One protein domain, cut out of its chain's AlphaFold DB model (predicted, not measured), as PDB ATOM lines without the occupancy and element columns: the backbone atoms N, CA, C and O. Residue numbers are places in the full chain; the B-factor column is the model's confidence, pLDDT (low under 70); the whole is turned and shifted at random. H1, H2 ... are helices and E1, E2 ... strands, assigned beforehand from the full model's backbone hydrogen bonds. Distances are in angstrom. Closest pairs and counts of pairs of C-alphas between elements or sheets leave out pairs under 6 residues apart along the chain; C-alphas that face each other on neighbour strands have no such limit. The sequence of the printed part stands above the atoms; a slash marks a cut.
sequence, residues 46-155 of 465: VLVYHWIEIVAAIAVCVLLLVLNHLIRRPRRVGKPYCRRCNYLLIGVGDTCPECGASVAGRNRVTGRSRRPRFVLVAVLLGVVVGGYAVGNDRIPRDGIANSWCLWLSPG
ATOM      1  N   VAL A  46     -23.128 -24.515  56.081       97.00
ATOM      2  CA  VAL A  46     -23.181 -24.347  54.615       97.00
ATOM      3  C   VAL A  46     -24.085 -25.405  53.969       97.00
ATOM      4  O   VAL A  46     -24.925 -25.077  53.133       97.00
ATOM      5  N   LEU A  47     -23.945 -26.675  54.369       96.50
ATOM      6  CA  LEU A  47     -24.755 -27.784  53.853       96.50
ATOM      7  C   LEU A  47     -26.231 -27.634  54.210       96.50
ATOM      8  O   LEU A  47     -27.081 -27.867  53.357       96.50
ATOM      9  N   VAL A  48     -26.534 -27.241  55.448       96.00
ATOM     10  CA  VAL A  48     -27.901 -26.943  55.878       96.00
ATOM     11  C   VAL A  48     -28.412 -25.735  55.103       96.00
ATOM     12  O   VAL A  48     -29.455 -25.825  54.485       96.00
ATOM     13  N   TYR A  49     -27.672 -24.634  55.010       96.19
ATOM     14  CA  TYR A  49     -28.147 -23.457  54.280       96.19
ATOM     15  C   TYR A  49     -28.467 -23.734  52.796       96.19
ATOM     16  O   TYR A  49     -29.384 -23.121  52.244       96.19
ATOM     17  N   HIS A  50     -27.748 -24.676  52.171       95.94
ATOM     18  CA  HIS A  50     -27.926 -25.094  50.775       95.94
ATOM     19  C   HIS A  50     -28.558 -26.488  50.604       95.94
ATOM     20  O   HIS A  50     -28.384 -27.133  49.564       95.94
ATOM     21  N   TRP A  51     -29.280 -27.006  51.608       95.62
ATOM     22  CA  TRP A  51     -29.771 -28.391  51.570       95.62
ATOM     23  C   TRP A  51     -30.746 -28.630  50.406       95.62
ATOM     24  O   TRP A  51     -30.737 -29.702  49.796       95.62
ATOM     25  N   ILE A  52     -31.555 -27.623  50.061       94.94
ATOM     26  CA  ILE A  52     -32.537 -27.695  48.973       94.94
ATOM     27  C   ILE A  52     -31.815 -27.757  47.627       94.94
ATOM     28  O   ILE A  52     -32.145 -28.605  46.800       94.94
ATOM     29  N   GLU A  53     -30.812 -26.904  47.417       95.81
ATOM     30  CA  GLU A  53     -29.969 -26.874  46.222       95.81
ATOM     31  C   GLU A  53     -29.273 -28.218  46.017       95.81
ATOM     32  O   GLU A  53     -29.281 -28.757  44.911       95.81
ATOM     33  N   ILE A  54     -28.717 -28.789  47.089       95.94
ATOM     34  CA  ILE A  54     -28.029 -30.082  47.051       95.94
ATOM     35  C   ILE A  54     -29.011 -31.200  46.677       95.94
ATOM     36  O   ILE A  54     -28.735 -31.985  45.767       95.94
ATOM     37  N   VAL A  55     -30.181 -31.268  47.324       95.69
ATOM     38  CA  VAL A  55     -31.207 -32.284  47.024       95.69
ATOM     39  C   VAL A  55     -31.749 -32.124  45.602       95.69
ATOM     40  O   VAL A  55     -31.879 -33.116  44.881       95.69
ATOM     41  N   ALA A  56     -32.025 -30.893  45.167       96.00
ATOM     42  CA  ALA A  56     -32.491 -30.600  43.816       96.00
ATOM     43  C   ALA A  56     -31.439 -30.988  42.768       96.00
ATOM     44  O   ALA A  56     -31.774 -31.658  41.791       96.00
ATOM     45  N   ALA A  57     -30.163 -30.655  42.992       96.69
ATOM     46  CA  ALA A  57     -29.063 -31.034  42.111       96.69
ATOM     47  C   ALA A  57     -28.929 -32.560  41.996       96.69
ATOM     48  O   ALA A  57     -28.876 -33.087  40.884       96.69
ATOM     49  N   ILE A  58     -28.965 -33.287  43.119       97.25
ATOM     50  CA  ILE A  58     -28.930 -34.758  43.127       97.25
ATOM     51  C   ILE A  58     -30.123 -35.332  42.350       97.25
ATOM     52  O   ILE A  58     -29.942 -36.215  41.507       97.25
ATOM     53  N   ALA A  59     -31.336 -34.821  42.580       96.75
ATOM     54  CA  ALA A  59     -32.537 -35.272  41.881       96.75
ATOM     55  C   ALA A  59     -32.442 -35.034  40.364       96.75
ATOM     56  O   ALA A  59     -32.726 -35.943  39.580       96.75
ATOM     57  N   VAL A  60     -31.982 -33.852  39.942       96.75
ATOM     58  CA  VAL A  60     -31.739 -33.527  38.528       96.75
ATOM     59  C   VAL A  60     -30.704 -34.479  37.930       96.75
ATOM     60  O   VAL A  60     -30.965 -35.071  36.882       96.75
ATOM     61  N   CYS A  61     -29.570 -34.710  38.597       97.69
ATOM     62  CA  CYS A  61     -28.548 -35.651  38.135       97.69
ATOM     63  C   CYS A  61     -29.108 -37.069  37.950       97.69
ATOM     64  O   CYS A  61     -28.886 -37.687  36.908       97.69
ATOM     65  N   VAL A  62     -29.884 -37.578  38.912       97.69
ATOM     66  CA  VAL A  62     -30.527 -38.900  38.809       97.69
ATOM     67  C   VAL A  62     -31.504 -38.948  37.632       97.69
ATOM     68  O   VAL A  62     -31.466 -39.895  36.844       97.69
ATOM     69  N   LEU A  63     -32.347 -37.926  37.459       97.00
ATOM     70  CA  LEU A  63     -33.295 -37.851  36.342       97.00
ATOM     71  C   LEU A  63     -32.580 -37.798  34.986       97.00
ATOM     72  O   LEU A  63     -33.005 -38.480  34.053       97.00
ATOM     73  N   LEU A  64     -31.465 -37.069  34.882       95.62
ATOM     74  CA  LEU A  64     -30.633 -37.024  33.677       95.62
ATOM     75  C   LEU A  64     -29.966 -38.374  33.386       95.62
ATOM     76  O   LEU A  64     -29.930 -38.800  32.231       95.62
ATOM     77  N   LEU A  65     -29.496 -39.096  34.408       96.62
ATOM     78  CA  LEU A  65     -28.957 -40.450  34.242       96.62
ATOM     79  C   LEU A  65     -30.035 -41.438  33.781       96.62
ATOM     80  O   LEU A  65     -29.788 -42.242  32.876       96.62
ATOM     81  N   VAL A  66     -31.247 -41.353  34.338       95.81
ATOM     82  CA  VAL A  66     -32.404 -42.146  33.894       95.81
ATOM     83  C   VAL A  66     -32.768 -41.797  32.452       95.81
ATOM     84  O   VAL A  66     -32.962 -42.697  31.635       95.81
ATOM     85  N   LEU A  67     -32.812 -40.511  32.105       94.94
ATOM     86  CA  LEU A  67     -33.097 -40.046  30.752       94.94
ATOM     87  C   LEU A  67     -32.049 -40.553  29.757       94.94
ATOM     88  O   LEU A  67     -32.403 -41.130  28.731       94.94
ATOM     89  N   ASN A  68     -30.763 -40.432  30.091       95.50
ATOM     90  CA  ASN A  68     -29.657 -40.955  29.294       95.50
ATOM     91  C   ASN A  68     -29.771 -42.478  29.117       95.50
ATOM     92  O   ASN A  68     -29.632 -42.990  28.007       95.50
ATOM     93  N   HIS A  69     -30.118 -43.214  30.175       92.25
ATOM     94  CA  HIS A  69     -30.385 -44.650  30.084       92.25
ATOM     95  C   HIS A  69     -31.578 -44.965  29.159       92.25
ATOM     96  O   HIS A  69     -31.555 -45.941  28.400       92.25
ATOM     97  N   LEU A  70     -32.625 -44.132  29.179       91.75
ATOM     98  CA  LEU A  70     -33.786 -44.257  28.297       91.75
ATOM     99  C   LEU A  70     -33.470 -43.898  26.836       91.75
ATOM    100  O   LEU A  70     -34.048 -44.520  25.941       91.75
ATOM    101  N   ILE A  71     -32.559 -42.959  26.586       93.06
ATOM    102  CA  ILE A  71     -32.129 -42.559  25.239       93.06
ATOM    103  C   ILE A  71     -31.172 -43.598  24.648       93.06
ATOM    104  O   ILE A  71     -31.401 -44.067  23.538       93.06
ATOM    105  N   ARG A  72     -30.151 -44.030  25.403       92.19
ATOM    106  CA  ARG A  72     -29.103 -44.952  24.918       92.19
ATOM    107  C   ARG A  72     -29.600 -46.354  24.577       92.19
ATOM    108  O   ARG A  72     -28.929 -47.086  23.861       92.19
ATOM    109  N   ARG A  73     -30.751 -46.773  25.109       87.94
ATOM    110  CA  ARG A  73     -31.252 -48.153  24.973       87.94
ATOM    111  C   ARG A  73     -32.611 -48.236  24.269       87.94
ATOM    112  O   ARG A  73     -33.525 -48.829  24.849       87.94
ATOM    113  N   PRO A  74     -32.827 -47.645  23.081       89.69
ATOM    114  CA  PRO A  74     -34.160 -47.545  22.485       89.69
ATOM    115  C   PRO A  74     -34.786 -48.934  22.269       89.69
ATOM    116  O   PRO A  74     -34.128 -49.871  21.828       89.69
ATOM    117  N   ARG A  75     -36.074 -49.086  22.610       92.69
ATOM    118  CA  ARG A  75     -36.863 -50.293  22.305       92.69
ATOM    119  C   ARG A  75     -37.899 -49.943  21.249       92.69
ATOM    120  O   ARG A  75     -38.765 -49.109  21.499       92.69
ATOM    121  N   ARG A  76     -37.840 -50.610  20.102       94.12
ATOM    122  CA  ARG A  76     -38.899 -50.582  19.082       94.12
ATOM    123  C   ARG A  76     -40.139 -51.318  19.596       94.12
ATOM    124  O   ARG A  76     -40.014 -52.402  20.171       94.12
ATOM    125  N   VAL A  77     -41.315 -50.724  19.405       95.44
ATOM    126  CA  VAL A  77     -42.602 -51.274  19.862       95.44
ATOM    127  C   VAL A  77     -42.849 -52.644  19.215       95.44
ATOM    128  O   VAL A  77     -42.565 -52.834  18.036       95.44
ATOM    129  N   GLY A  78     -43.309 -53.618  20.004       95.00
ATOM    130  CA  GLY A  78     -43.659 -54.967  19.535       95.00
ATOM    131  C   GLY A  78     -42.491 -55.949  19.370       95.00
ATOM    132  O   GLY A  78     -42.724 -57.149  19.262       95.00
ATOM    133  N   LYS A  79     -41.228 -55.500  19.399       96.06
ATOM    134  CA  LYS A  79     -40.070 -56.411  19.301       96.06
ATOM    135  C   LYS A  79     -39.664 -56.979  20.675       96.06
ATOM    136  O   LYS A  79     -39.783 -56.264  21.671       96.06
ATOM    137  N   PRO A  80     -39.183 -58.233  20.768       95.94
ATOM    138  CA  PRO A  80     -38.724 -58.815  22.028       95.94
ATOM    139  C   PRO A  80     -37.308 -58.344  22.385       95.94
ATOM    140  O   PRO A  80     -36.418 -58.353  21.539       95.94
ATOM    141  N   TYR A  81     -37.088 -57.972  23.646       96.31
ATOM    142  CA  TYR A  81     -35.777 -57.585  24.175       96.31
ATOM    143  C   TYR A  81     -35.431 -58.376  25.436       96.31
ATOM    144  O   TYR A  81     -36.320 -58.754  26.204       96.31
ATOM    145  N   CYS A  82     -34.138 -58.573  25.686       95.31
ATOM    146  CA  CYS A  82     -33.641 -59.146  26.932       95.31
ATOM    147  C   CYS A  82     -33.856 -58.169  28.098       95.31
ATOM    148  O   CYS A  82     -33.512 -56.985  28.006       95.31
ATOM    149  N   ARG A  83     -34.400 -58.651  29.220       93.69
ATOM    150  CA  ARG A  83     -34.685 -57.832  30.410       93.69
ATOM    151  C   ARG A  83     -33.427 -57.240  31.051       93.69
ATOM    152  O   ARG A  83     -33.496 -56.118  31.545       93.69
ATOM    153  N   ARG A  84     -32.314 -57.982  31.037       93.38
ATOM    154  CA  ARG A  84     -31.061 -57.635  31.730       93.38
ATOM    155  C   ARG A  84     -30.221 -56.628  30.945       93.38
ATOM    156  O   ARG A  84     -29.919 -55.553  31.454       93.38
ATOM    157  N   CYS A  85     -29.879 -56.943  29.696       93.56
ATOM    158  CA  CYS A  85     -28.992 -56.102  28.882       93.56
ATOM    159  C   CYS A  85     -29.705 -55.249  27.826       93.56
ATOM    160  O   CYS A  85     -29.071 -54.382  27.239       93.56
ATOM    161  N   ASN A  86     -31.016 -55.430  27.607       94.75
ATOM    162  CA  ASN A  86     -31.777 -54.728  26.568       94.75
ATOM    163  C   ASN A  86     -31.418 -55.119  25.116       94.75
ATOM    164  O   ASN A  86     -31.765 -54.379  24.200       94.75
ATOM    165  N   TYR A  87     -30.769 -56.264  24.887       94.50
ATOM    166  CA  TYR A  87     -30.482 -56.763  23.535       94.50
ATOM    167  C   TYR A  87     -31.756 -57.185  22.788       94.50
ATOM    168  O   TYR A  87     -32.701 -57.669  23.412       94.50
ATOM    169  N   LEU A  88     -31.792 -57.001  21.466       96.62
ATOM    170  CA  LEU A  88     -32.916 -57.377  20.604       96.62
ATOM    171  C   LEU A  88     -32.908 -58.894  20.348       96.62
ATOM    172  O   LEU A  88     -31.981 -59.412  19.747       96.62
ATOM    173  N   LEU A  89     -33.955 -59.610  20.763       96.12
ATOM    174  CA  LEU A  89     -34.018 -61.082  20.732       96.12
ATOM    175  C   LEU A  89     -34.696 -61.642  19.467       96.12
ATOM    176  O   LEU A  89     -35.388 -62.657  19.524       96.12
ATOM    177  N   ILE A  90     -34.592 -60.949  18.333       95.31
ATOM    178  CA  ILE A  90     -35.147 -61.450  17.067       95.31
ATOM    179  C   ILE A  90     -34.125 -62.398  16.441       95.31
ATOM    180  O   ILE A  90     -32.999 -61.981  16.202       95.31
ATOM    181  N   GLY A  91     -34.524 -63.643  16.164       93.56
ATOM    182  CA  GLY A  91     -33.644 -64.648  15.549       93.56
ATOM    183  C   GLY A  91     -32.561 -65.198  16.483       93.56
ATOM    184  O   GLY A  91     -31.604 -65.801  16.016       93.56
ATOM    185  N   VAL A  92     -32.697 -64.977  17.792       92.25
ATOM    186  CA  VAL A  92     -31.761 -65.439  18.824       92.25
ATOM    187  C   VAL A  92     -32.327 -66.700  19.486       92.25
ATOM    188  O   VAL A  92     -33.536 -66.760  19.711       92.25
ATOM    189  N   GLY A  93     -31.470 -67.680  19.793       93.19
ATOM    190  CA  GLY A  93     -31.840 -68.922  20.491       93.19
ATOM    191  C   GLY A  93     -32.179 -68.732  21.979       93.19
ATOM    192  O   GLY A  93     -32.549 -67.646  22.425       93.19
ATOM    193  N   ASP A  94     -32.021 -69.791  22.777       95.19
ATOM    194  CA  ASP A  94     -32.489 -69.833  24.176       95.19
ATOM    195  C   ASP A  94     -31.671 -68.990  25.167       95.19
ATOM    196  O   ASP A  94     -32.054 -68.850  26.331       95.19
ATOM    197  N   THR A  95     -30.557 -68.395  24.736       96.44
ATOM    198  CA  THR A  95     -29.673 -67.570  25.571       96.44
ATOM    199  C   THR A  95     -29.368 -66.229  24.906       96.44
ATOM    200  O   THR A  95     -29.221 -66.111  23.693       96.44
ATOM    201  N   CYS A  96     -29.320 -65.167  25.713       95.75
ATOM    202  CA  CYS A  96     -29.024 -63.826  25.233       95.75
ATOM    203  C   CYS A  96     -27.521 -63.697  24.921       95.75
ATOM    204  O   CYS A  96     -26.728 -63.820  25.857       95.75
ATOM    205  N   PRO A  97     -27.110 -63.331  23.695       95.50
ATOM    206  CA  PRO A  97     -25.702 -63.343  23.284       95.50
ATOM    207  C   PRO A  97     -24.841 -62.325  24.042       95.50
ATOM    208  O   PRO A  97     -23.664 -62.554  24.262       95.50
ATOM    209  N   GLU A  98     -25.435 -61.220  24.497       95.62
ATOM    210  CA  GLU A  98     -24.722 -60.178  25.252       95.62
ATOM    211  C   GLU A  98     -24.458 -60.519  26.724       95.62
ATOM    212  O   GLU A  98     -23.440 -60.130  27.278       95.62
ATOM    213  N   CYS A  99     -25.403 -61.168  27.412       95.19
ATOM    214  CA  CYS A  99     -25.332 -61.313  28.875       95.19
ATOM    215  C   CYS A  99     -25.522 -62.743  29.382       95.19
ATOM    216  O   CYS A  99     -25.652 -62.940  30.590       95.19
ATOM    217  N   GLY A 100     -25.633 -63.718  28.477       96.44
ATOM    218  CA  GLY A 100     -25.812 -65.137  28.792       96.44
ATOM    219  C   GLY A 100     -27.145 -65.498  29.456       96.44
ATOM    220  O   GLY A 100     -27.398 -66.667  29.725       96.44
ATOM    221  N   ALA A 101     -28.023 -64.529  29.738       95.88
ATOM    222  CA  ALA A 101     -29.289 -64.802  30.410       95.88
ATOM    223  C   ALA A 101     -30.194 -65.687  29.538       95.88
ATOM    224  O   ALA A 101     -30.384 -65.392  28.356       95.88
ATOM    225  N   SER A 102     -30.792 -66.724  30.136       95.62
ATOM    226  CA  SER A 102     -31.807 -67.542  29.462       95.62
ATOM    227  C   SER A 102     -32.963 -66.659  28.985       95.62
ATOM    228  O   SER A 102     -33.474 -65.830  29.744       95.62
ATOM    229  N   VAL A 103     -33.342 -66.821  27.719       92.12
ATOM    230  CA  VAL A 103     -34.408 -66.090  27.019       92.12
ATOM    231  C   VAL A 103     -35.787 -66.693  27.316       92.12
ATOM    232  O   VAL A 103     -36.808 -66.025  27.122       92.12
ATOM    233  N   ALA A 104     -35.836 -67.915  27.851       88.44
ATOM    234  CA  ALA A 104     -37.071 -68.568  28.256       88.44
ATOM    235  C   ALA A 104     -37.746 -67.832  29.436       88.44
ATOM    236  O   ALA A 104     -37.109 -67.388  30.396       88.44
ATOM    237  N   GLY A 105     -39.073 -67.690  29.373       85.62
ATOM    238  CA  GLY A 105     -39.890 -67.171  30.474       85.62
ATOM    239  C   GLY A 105     -39.733 -65.668  30.768       85.62
ATOM    240  O   GLY A 105     -39.880 -64.816  29.891       85.62
ATOM    241  N   ARG A 106     -39.494 -65.320  32.044       89.88
ATOM    242  CA  ARG A 106     -39.601 -63.944  32.599       89.88
ATOM    243  C   ARG A 106     -38.533 -62.951  32.106       89.88
ATOM    244  O   ARG A 106     -38.618 -61.757  32.421       89.88
ATOM    245  N   ASN A 107     -37.530 -63.426  31.367       90.62
ATOM    246  CA  ASN A 107     -36.402 -62.625  30.882       90.62
ATOM    247  C   ASN A 107     -36.637 -61.995  29.504       90.62
ATOM    248  O   ASN A 107     -35.873 -61.112  29.098       90.62
ATOM    249  N   ARG A 108     -37.713 -62.380  28.814       93.69
ATOM    250  CA  ARG A 108     -38.161 -61.756  27.567       93.69
ATOM    251  C   ARG A 108     -39.151 -60.633  27.873       93.69
ATOM    252  O   ARG A 108     -40.162 -60.844  28.534       93.69
ATOM    253  N   VAL A 109     -38.871 -59.425  27.387       94.81
ATOM    254  CA  VAL A 109     -39.753 -58.260  27.562       94.81
ATOM    255  C   VAL A 109     -40.089 -57.662  26.206       94.81
ATOM    256  O   VAL A 109     -39.200 -57.282  25.446       94.81
ATOM    257  N   THR A 110     -41.378 -57.529  25.904       95.38
ATOM    258  CA  THR A 110     -41.835 -56.869  24.677       95.38
ATOM    259  C   THR A 110     -41.577 -55.365  24.754       95.38
ATOM    260  O   THR A 110     -41.867 -54.715  25.763       95.38
ATOM    261  N   GLY A 111     -41.021 -54.790  23.687       93.75
ATOM    262  CA  GLY A 111     -40.831 -53.352  23.550       93.75
ATOM    263  C   GLY A 111     -42.169 -52.617  23.633       93.75
ATOM    264  O   GLY A 111     -43.093 -52.913  22.879       93.75
ATOM    265  N   ARG A 112     -42.267 -51.655  24.552       93.31
ATOM    266  CA  ARG A 112     -43.422 -50.760  24.725       93.31
ATOM    267  C   ARG A 112     -43.007 -49.324  24.423       93.31
ATOM    268  O   ARG A 112     -41.822 -48.994  24.527       93.31
ATOM    269  N   SER A 113     -43.978 -48.475  24.083       91.69
ATOM    270  CA  SER A 113     -43.741 -47.038  23.912       91.69
ATOM    271  C   SER A 113     -43.088 -46.458  25.167       91.69
ATOM    272  O   SER A 113     -43.547 -46.687  26.287       91.69
ATOM    273  N   ARG A 114     -41.997 -45.712  24.979       88.38
ATOM    274  CA  ARG A 114     -41.291 -45.018  26.066       88.38
ATOM    275  C   ARG A 114     -41.816 -43.611  26.306       88.38
ATOM    276  O   ARG A 114     -41.455 -43.034  27.323       88.38
ATOM    277  N   ARG A 115     -42.679 -43.085  25.424       91.62
ATOM    278  CA  ARG A 115     -43.301 -41.758  25.568       91.62
ATOM    279  C   ARG A 115     -43.824 -41.494  26.989       91.62
ATOM    280  O   ARG A 115     -43.409 -40.485  27.542       91.62
ATOM    281  N   PRO A 116     -44.589 -42.395  27.646       92.81
ATOM    282  CA  PRO A 116     -45.050 -42.137  29.014       92.81
ATOM    283  C   PRO A 116     -43.908 -42.033  30.035       92.81
ATOM    284  O   PRO A 116     -44.017 -41.275  30.988       92.81
ATOM    285  N   ARG A 117     -42.788 -42.743  29.838       92.56
ATOM    286  CA  ARG A 117     -41.613 -42.633  30.720       92.56
ATOM    287  C   ARG A 117     -40.857 -41.326  30.505       92.56
ATOM    288  O   ARG A 117     -40.411 -40.739  31.479       92.56
ATOM    289  N   PHE A 118     -40.726 -40.873  29.258       93.25
ATOM    290  CA  PHE A 118     -40.145 -39.563  28.956       93.25
ATOM    291  C   PHE A 118     -40.997 -38.433  29.531       93.25
ATOM    292  O   PHE A 118     -40.452 -37.547  30.174       93.25
ATOM    293  N   VAL A 119     -42.322 -38.508  29.368       94.69
ATOM    294  CA  VAL A 119     -43.260 -37.552  29.973       94.69
ATOM    295  C   VAL A 119     -43.140 -37.580  31.494       94.69
ATOM    296  O   VAL A 119     -43.007 -36.522  32.089       94.69
ATOM    297  N   LEU A 120     -43.095 -38.759  32.127       95.69
ATOM    298  CA  LEU A 120     -42.909 -38.860  33.577       95.69
ATOM    299  C   LEU A 120     -41.601 -38.208  34.041       95.69
ATOM    300  O   LEU A 120     -41.623 -37.426  34.980       95.69
ATOM    301  N   VAL A 121     -40.472 -38.499  33.385       95.81
ATOM    302  CA  VAL A 121     -39.177 -37.885  33.729       95.81
ATOM    303  C   VAL A 121     -39.215 -36.371  33.522       95.81
ATOM    304  O   VAL A 121     -38.728 -35.643  34.379       95.81
ATOM    305  N   ALA A 122     -39.824 -35.887  32.437       95.56
ATOM    306  CA  ALA A 122     -39.977 -34.457  32.172       95.56
ATOM    307  C   ALA A 122     -40.876 -33.764  33.210       95.56
ATOM    308  O   ALA A 122     -40.539 -32.681  33.675       95.56
ATOM    309  N   VAL A 123     -41.979 -34.402  33.615       97.19
ATOM    310  CA  VAL A 123     -42.866 -33.906  34.678       97.19
ATOM    311  C   VAL A 123     -42.130 -33.873  36.012       97.19
ATOM    312  O   VAL A 123     -42.152 -32.847  36.674       97.19
ATOM    313  N   LEU A 124     -41.431 -34.949  36.391       97.12
ATOM    314  CA  LEU A 124     -40.638 -34.983  37.624       97.12
ATOM    315  C   LEU A 124     -39.551 -33.905  37.624       97.12
ATOM    316  O   LEU A 124     -39.367 -33.229  38.630       97.12
ATOM    317  N   LEU A 125     -38.875 -33.701  36.492       96.00
ATOM    318  CA  LEU A 125     -37.887 -32.636  36.346       96.00
ATOM    319  C   LEU A 125     -38.537 -31.255  36.499       96.00
ATOM    320  O   LEU A 125     -38.025 -30.421  37.239       96.00
ATOM    321  N   GLY A 126     -39.691 -31.037  35.863       96.00
ATOM    322  CA  GLY A 126     -40.473 -29.811  36.006       96.00
ATOM    323  C   GLY A 126     -40.944 -29.568  37.441       96.00
ATOM    324  O   GLY A 126     -40.905 -28.434  37.900       96.00
ATOM    325  N   VAL A 127     -41.317 -30.619  38.177       96.56
ATOM    326  CA  VAL A 127     -41.688 -30.535  39.598       96.56
ATOM    327  C   VAL A 127     -40.482 -30.181  40.465       96.56
ATOM    328  O   VAL A 127     -40.615 -29.333  41.337       96.56
ATOM    329  N   VAL A 128     -39.309 -30.776  40.229       96.06
ATOM    330  CA  VAL A 128     -38.085 -30.442  40.980       96.06
ATOM    331  C   VAL A 128     -37.670 -28.994  40.715       96.06
ATOM    332  O   VAL A 128     -37.449 -28.243  41.659       96.06
ATOM    333  N   VAL A 129     -37.617 -28.578  39.447       95.19
ATOM    334  CA  VAL A 129     -37.220 -27.215  39.056       95.19
ATOM    335  C   VAL A 129     -38.252 -26.182  39.511       95.19
ATOM    336  O   VAL A 129     -37.887 -25.163  40.092       95.19
ATOM    337  N   GLY A 130     -39.540 -26.448  39.295       94.56
ATOM    338  CA  GLY A 130     -40.628 -25.569  39.723       94.56
ATOM    339  C   GLY A 130     -40.754 -25.497  41.244       94.56
ATOM    340  O   GLY A 130     -40.924 -24.416  41.796       94.56
ATOM    341  N   GLY A 131     -40.601 -26.629  41.934       94.31
ATOM    342  CA  GLY A 131     -40.586 -26.702  43.393       94.31
ATOM    343  C   GLY A 131     -39.413 -25.934  43.996       94.31
ATOM    344  O   GLY A 131     -39.615 -25.188  44.950       94.31
ATOM    345  N   TYR A 132     -38.221 -26.042  43.400       94.69
ATOM    346  CA  TYR A 132     -37.070 -25.220  43.770       94.69
ATOM    347  C   TYR A 132     -37.369 -23.729  43.569       94.69
ATOM    348  O   TYR A 132     -37.285 -22.964  44.523       94.69
ATOM    349  N   ALA A 133     -37.817 -23.324  42.375       94.25
ATOM    350  CA  ALA A 133     -38.097 -21.921  42.057       94.25
ATOM    351  C   ALA A 133     -39.153 -21.278  42.978       94.25
ATOM    352  O   ALA A 133     -39.054 -20.098  43.291       94.25
ATOM    353  N   VAL A 134     -40.154 -22.043  43.427       93.81
ATOM    354  CA  VAL A 134     -41.209 -21.548  44.329       93.81
ATOM    355  C   VAL A 134     -40.805 -21.629  45.807       93.81
ATOM    356  O   VAL A 134     -41.200 -20.778  46.605       93.81
ATOM    357  N   GLY A 135     -40.068 -22.671  46.195       91.38
ATOM    358  CA  GLY A 135     -39.750 -22.969  47.592       91.38
ATOM    359  C   GLY A 135     -38.521 -22.239  48.126       91.38
ATOM    360  O   GLY A 135     -38.461 -21.976  49.327       91.38
ATOM    361  N   ASN A 136     -37.575 -21.889  47.251       92.88
ATOM    362  CA  ASN A 136     -36.259 -21.369  47.618       92.88
ATOM    363  C   ASN A 136     -36.298 -20.173  48.582       92.88
ATOM    364  O   ASN A 136     -35.499 -20.108  49.514       92.88
ATOM    365  N   ASP A 137     -37.247 -19.264  48.367       90.69
ATOM    366  CA  ASP A 137     -37.352 -18.014  49.124       90.69
ATOM    367  C   ASP A 137     -38.300 -18.130  50.329       90.69
ATOM    368  O   ASP A 137     -38.362 -17.234  51.167       90.69
ATOM    369  N   ARG A 138     -39.067 -19.225  50.423       92.62
ATOM    370  CA  ARG A 138     -40.091 -19.424  51.465       92.62
ATOM    371  C   ARG A 138     -39.638 -20.328  52.601       92.62
ATOM    372  O   ARG A 138     -40.229 -20.282  53.676       92.62
ATOM    373  N   ILE A 139     -38.652 -21.187  52.360       91.44
ATOM    374  CA  ILE A 139     -38.186 -22.148  53.356       91.44
ATOM    375  C   ILE A 139     -37.101 -21.480  54.212       91.44
ATOM    376  O   ILE A 139     -36.097 -21.028  53.661       91.44
ATOM    377  N   PRO A 140     -37.266 -21.419  55.548       91.25
ATOM    378  CA  PRO A 140     -36.230 -20.910  56.434       91.25
ATOM    379  C   PRO A 140     -34.940 -21.713  56.254       91.25
ATOM    380  O   PRO A 140     -34.930 -22.933  56.419       91.25
ATOM    381  N   ARG A 141     -33.856 -21.020  55.902       90.88
ATOM    382  CA  ARG A 141     -32.523 -21.622  55.733       90.88
ATOM    383  C   ARG A 141     -31.739 -21.693  57.041       90.88
ATOM    384  O   ARG A 141     -30.808 -22.484  57.163       90.88
ATOM    385  N   ASP A 142     -32.167 -20.910  58.026       88.12
ATOM    386  CA  ASP A 142     -31.604 -20.885  59.364       88.12
ATOM    387  C   ASP A 142     -32.561 -21.584  60.330       88.12
ATOM    388  O   ASP A 142     -33.723 -21.202  60.475       88.12
ATOM    389  N   GLY A 143     -32.081 -22.638  60.984       90.06
ATOM    390  CA  GLY A 143     -32.877 -23.406  61.935       90.06
ATOM    391  C   GLY A 143     -32.019 -24.186  62.920       90.06
ATOM    392  O   GLY A 143     -30.792 -24.178  62.835       90.06
ATOM    393  N   ILE A 144     -32.675 -24.904  63.835       92.62
ATOM    394  CA  ILE A 144     -32.022 -25.725  64.876       92.62
ATOM    395  C   ILE A 144     -31.054 -26.745  64.250       92.62
ATOM    396  O   ILE A 144     -30.042 -27.082  64.851       92.62
ATOM    397  N   ALA A 145     -31.303 -27.175  63.008       93.12
ATOM    398  CA  ALA A 145     -30.393 -28.049  62.277       93.12
ATOM    399  C   ALA A 145     -28.963 -27.492  62.169       93.12
ATOM    400  O   ALA A 145     -28.024 -28.280  62.217       93.12
ATOM    401  N   ASN A 146     -28.765 -26.168  62.111       90.38
ATOM    402  CA  ASN A 146     -27.430 -25.556  62.048       90.38
ATOM    403  C   ASN A 146     -26.551 -25.880  63.269       90.38
ATOM    404  O   ASN A 146     -25.327 -25.849  63.146       90.38
ATOM    405  N   SER A 147     -27.141 -26.201  64.425       88.81
ATOM    406  CA  SER A 147     -26.402 -26.547  65.647       88.81
ATOM    407  C   SER A 147     -26.235 -28.053  65.873       88.81
ATOM    408  O   SER A 147     -25.580 -28.443  66.836       88.81
ATOM    409  N   TRP A 148     -26.785 -28.912  65.004       92.56
ATOM    410  CA  TRP A 148     -26.702 -30.371  65.173       92.56
ATOM    411  C   TRP A 148     -25.289 -30.922  65.004       92.56
ATOM    412  O   TRP A 148     -24.932 -31.909  65.641       92.56
ATOM    413  N   CYS A 149     -24.490 -30.306  64.133       93.50
ATOM    414  CA  CYS A 149     -23.126 -30.725  63.861       93.50
ATOM    415  C   CYS A 149     -22.225 -29.501  63.676       93.50
ATOM    416  O   CYS A 149     -22.612 -28.498  63.073       93.50
ATOM    417  N   LEU A 150     -21.005 -29.592  64.200       90.94
ATOM    418  CA  LEU A 150     -19.955 -28.596  64.021       90.94
ATOM    419  C   LEU A 150     -18.878 -29.210  63.136       90.94
ATOM    420  O   LEU A 150     -18.007 -29.936  63.608       90.94
ATOM    421  N   TRP A 151     -18.944 -28.922  61.838       94.50
ATOM    422  CA  TRP A 151     -17.912 -29.340  60.897       94.50
ATOM    423  C   TRP A 151     -17.070 -28.130  60.511       94.50
ATOM    424  O   TRP A 151     -17.352 -27.441  59.537       94.50
ATOM    425  N   LEU A 152     -16.047 -27.843  61.312       94.06
ATOM    426  CA  LEU A 152     -15.223 -26.650  61.131       94.06
ATOM    427  C   LEU A 152     -14.057 -26.890  60.169       94.06
ATOM    428  O   LEU A 152     -13.313 -27.859  60.314       94.06
ATOM    429  N   SER A 153     -13.856 -25.959  59.237       95.00
ATOM    430  CA  SER A 153     -12.701 -25.929  58.338       95.00
ATOM    431  C   SER A 153     -11.994 -24.568  58.401       95.00
ATOM    432  O   SER A 153     -12.493 -23.597  57.820       95.00
ATOM    433  N   PRO A 154     -10.846 -24.468  59.104       92.62
ATOM    434  CA  PRO A 154      -9.996 -23.273  59.089       92.62
ATOM    435  C   PRO A 154      -9.426 -22.983  57.695       92.62
ATOM    436  O   PRO A 154      -9.516 -21.862  57.220       92.62
ATOM    437  N   GLY A 155      -8.957 -24.008  56.972       93.56
ATOM    438  CA  GLY A 155      -8.405 -23.820  55.625       93.56
ATOM    439  C   GLY A 155      -9.428 -23.287  54.615       93.56
ATOM    440  O   GLY A 155      -9.089 -22.462  53.772       93.56
TER     441      GLY A 155
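Overview. This is residues 46 to 155 of the 465 residues of an uncharacterized protein of Planctomycetes bacterium (UniProt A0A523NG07). Two long helices, H2 and H3, run side by side in opposite directions and make the shaft of a rod. At one end of the shaft is a head made mostly of loop, residues 83 to 107, with the small strand hairpin E1 and E2; at the other end lie the short helices H1 and H4 and the last printed residues. The printed part has 110 residues, with four named helices and two named strands in the order H1, H2, E1, E2, H3, H4; the sheet, E1 - E2, is antiparallel, and the class is mostly helix. The whole is extended, with a radius of gyration of the C-alphas of 21.8 A and spans of 62 by 31 by 24 A.

Along the chain. Find C-alpha 46 at (-23.181, -24.347, 54.615), where H1, residues 46 to 49, begins. After one residue look for H2, residues 51 to 72, which runs 31.4 A from first to last C-alpha, to C-alpha 72 at (-29.103, -44.952, 24.918). Next come E1, residues 80 to 82, 7.1 A long, and E2, residues 108 to 110, 6.8 A long. H3, residues 115 to 135, then runs 29.2 A to C-alpha 135 at (-39.750, -22.969, 47.592). H4, residues 144 to 147, is 5.7 A long, and H1 is 5.1 A long.

Arrangement. Start at H1, which is close to H2 but not clearly touching it; their closest C-alphas, those of Leu 47 and Ile 54, are 7.9 A apart. H2 and H3 touch, their closest C-alphas being those of Ala 56 and Val 128 at 6.3 A, and they run opposite ways at a shallow tilt of 15 degrees. E1 and E2 are a hairpin of antiparallel strands, their directions at 136 degrees; look for N 81 and O 109, 2.9 A apart, and N 109 and O 81, also 2.9 A, both within hydrogen-bond range. H4 is close to H1 but not clearly touching it, with the C-alphas of Val 48 and Asn 146 closest at 6.3 A. H4 is apart from H2 and from H3. In H2 and H3 every O i to N i+4 pair is within hydrogen-bond range; H1 and H4 are too short for such a pair.

Size, cuts and confidence. The two C-alphas farthest apart are those of Gly 91 and Pro 154, at 64.6 A. The printed part has no cut. The link from E1 to E2, 25 residues, is long; those from H1 to H2 and from E2 to H3 are tight. The mean pLDDT of the printed part is 94.1, and no printed residue is under 70.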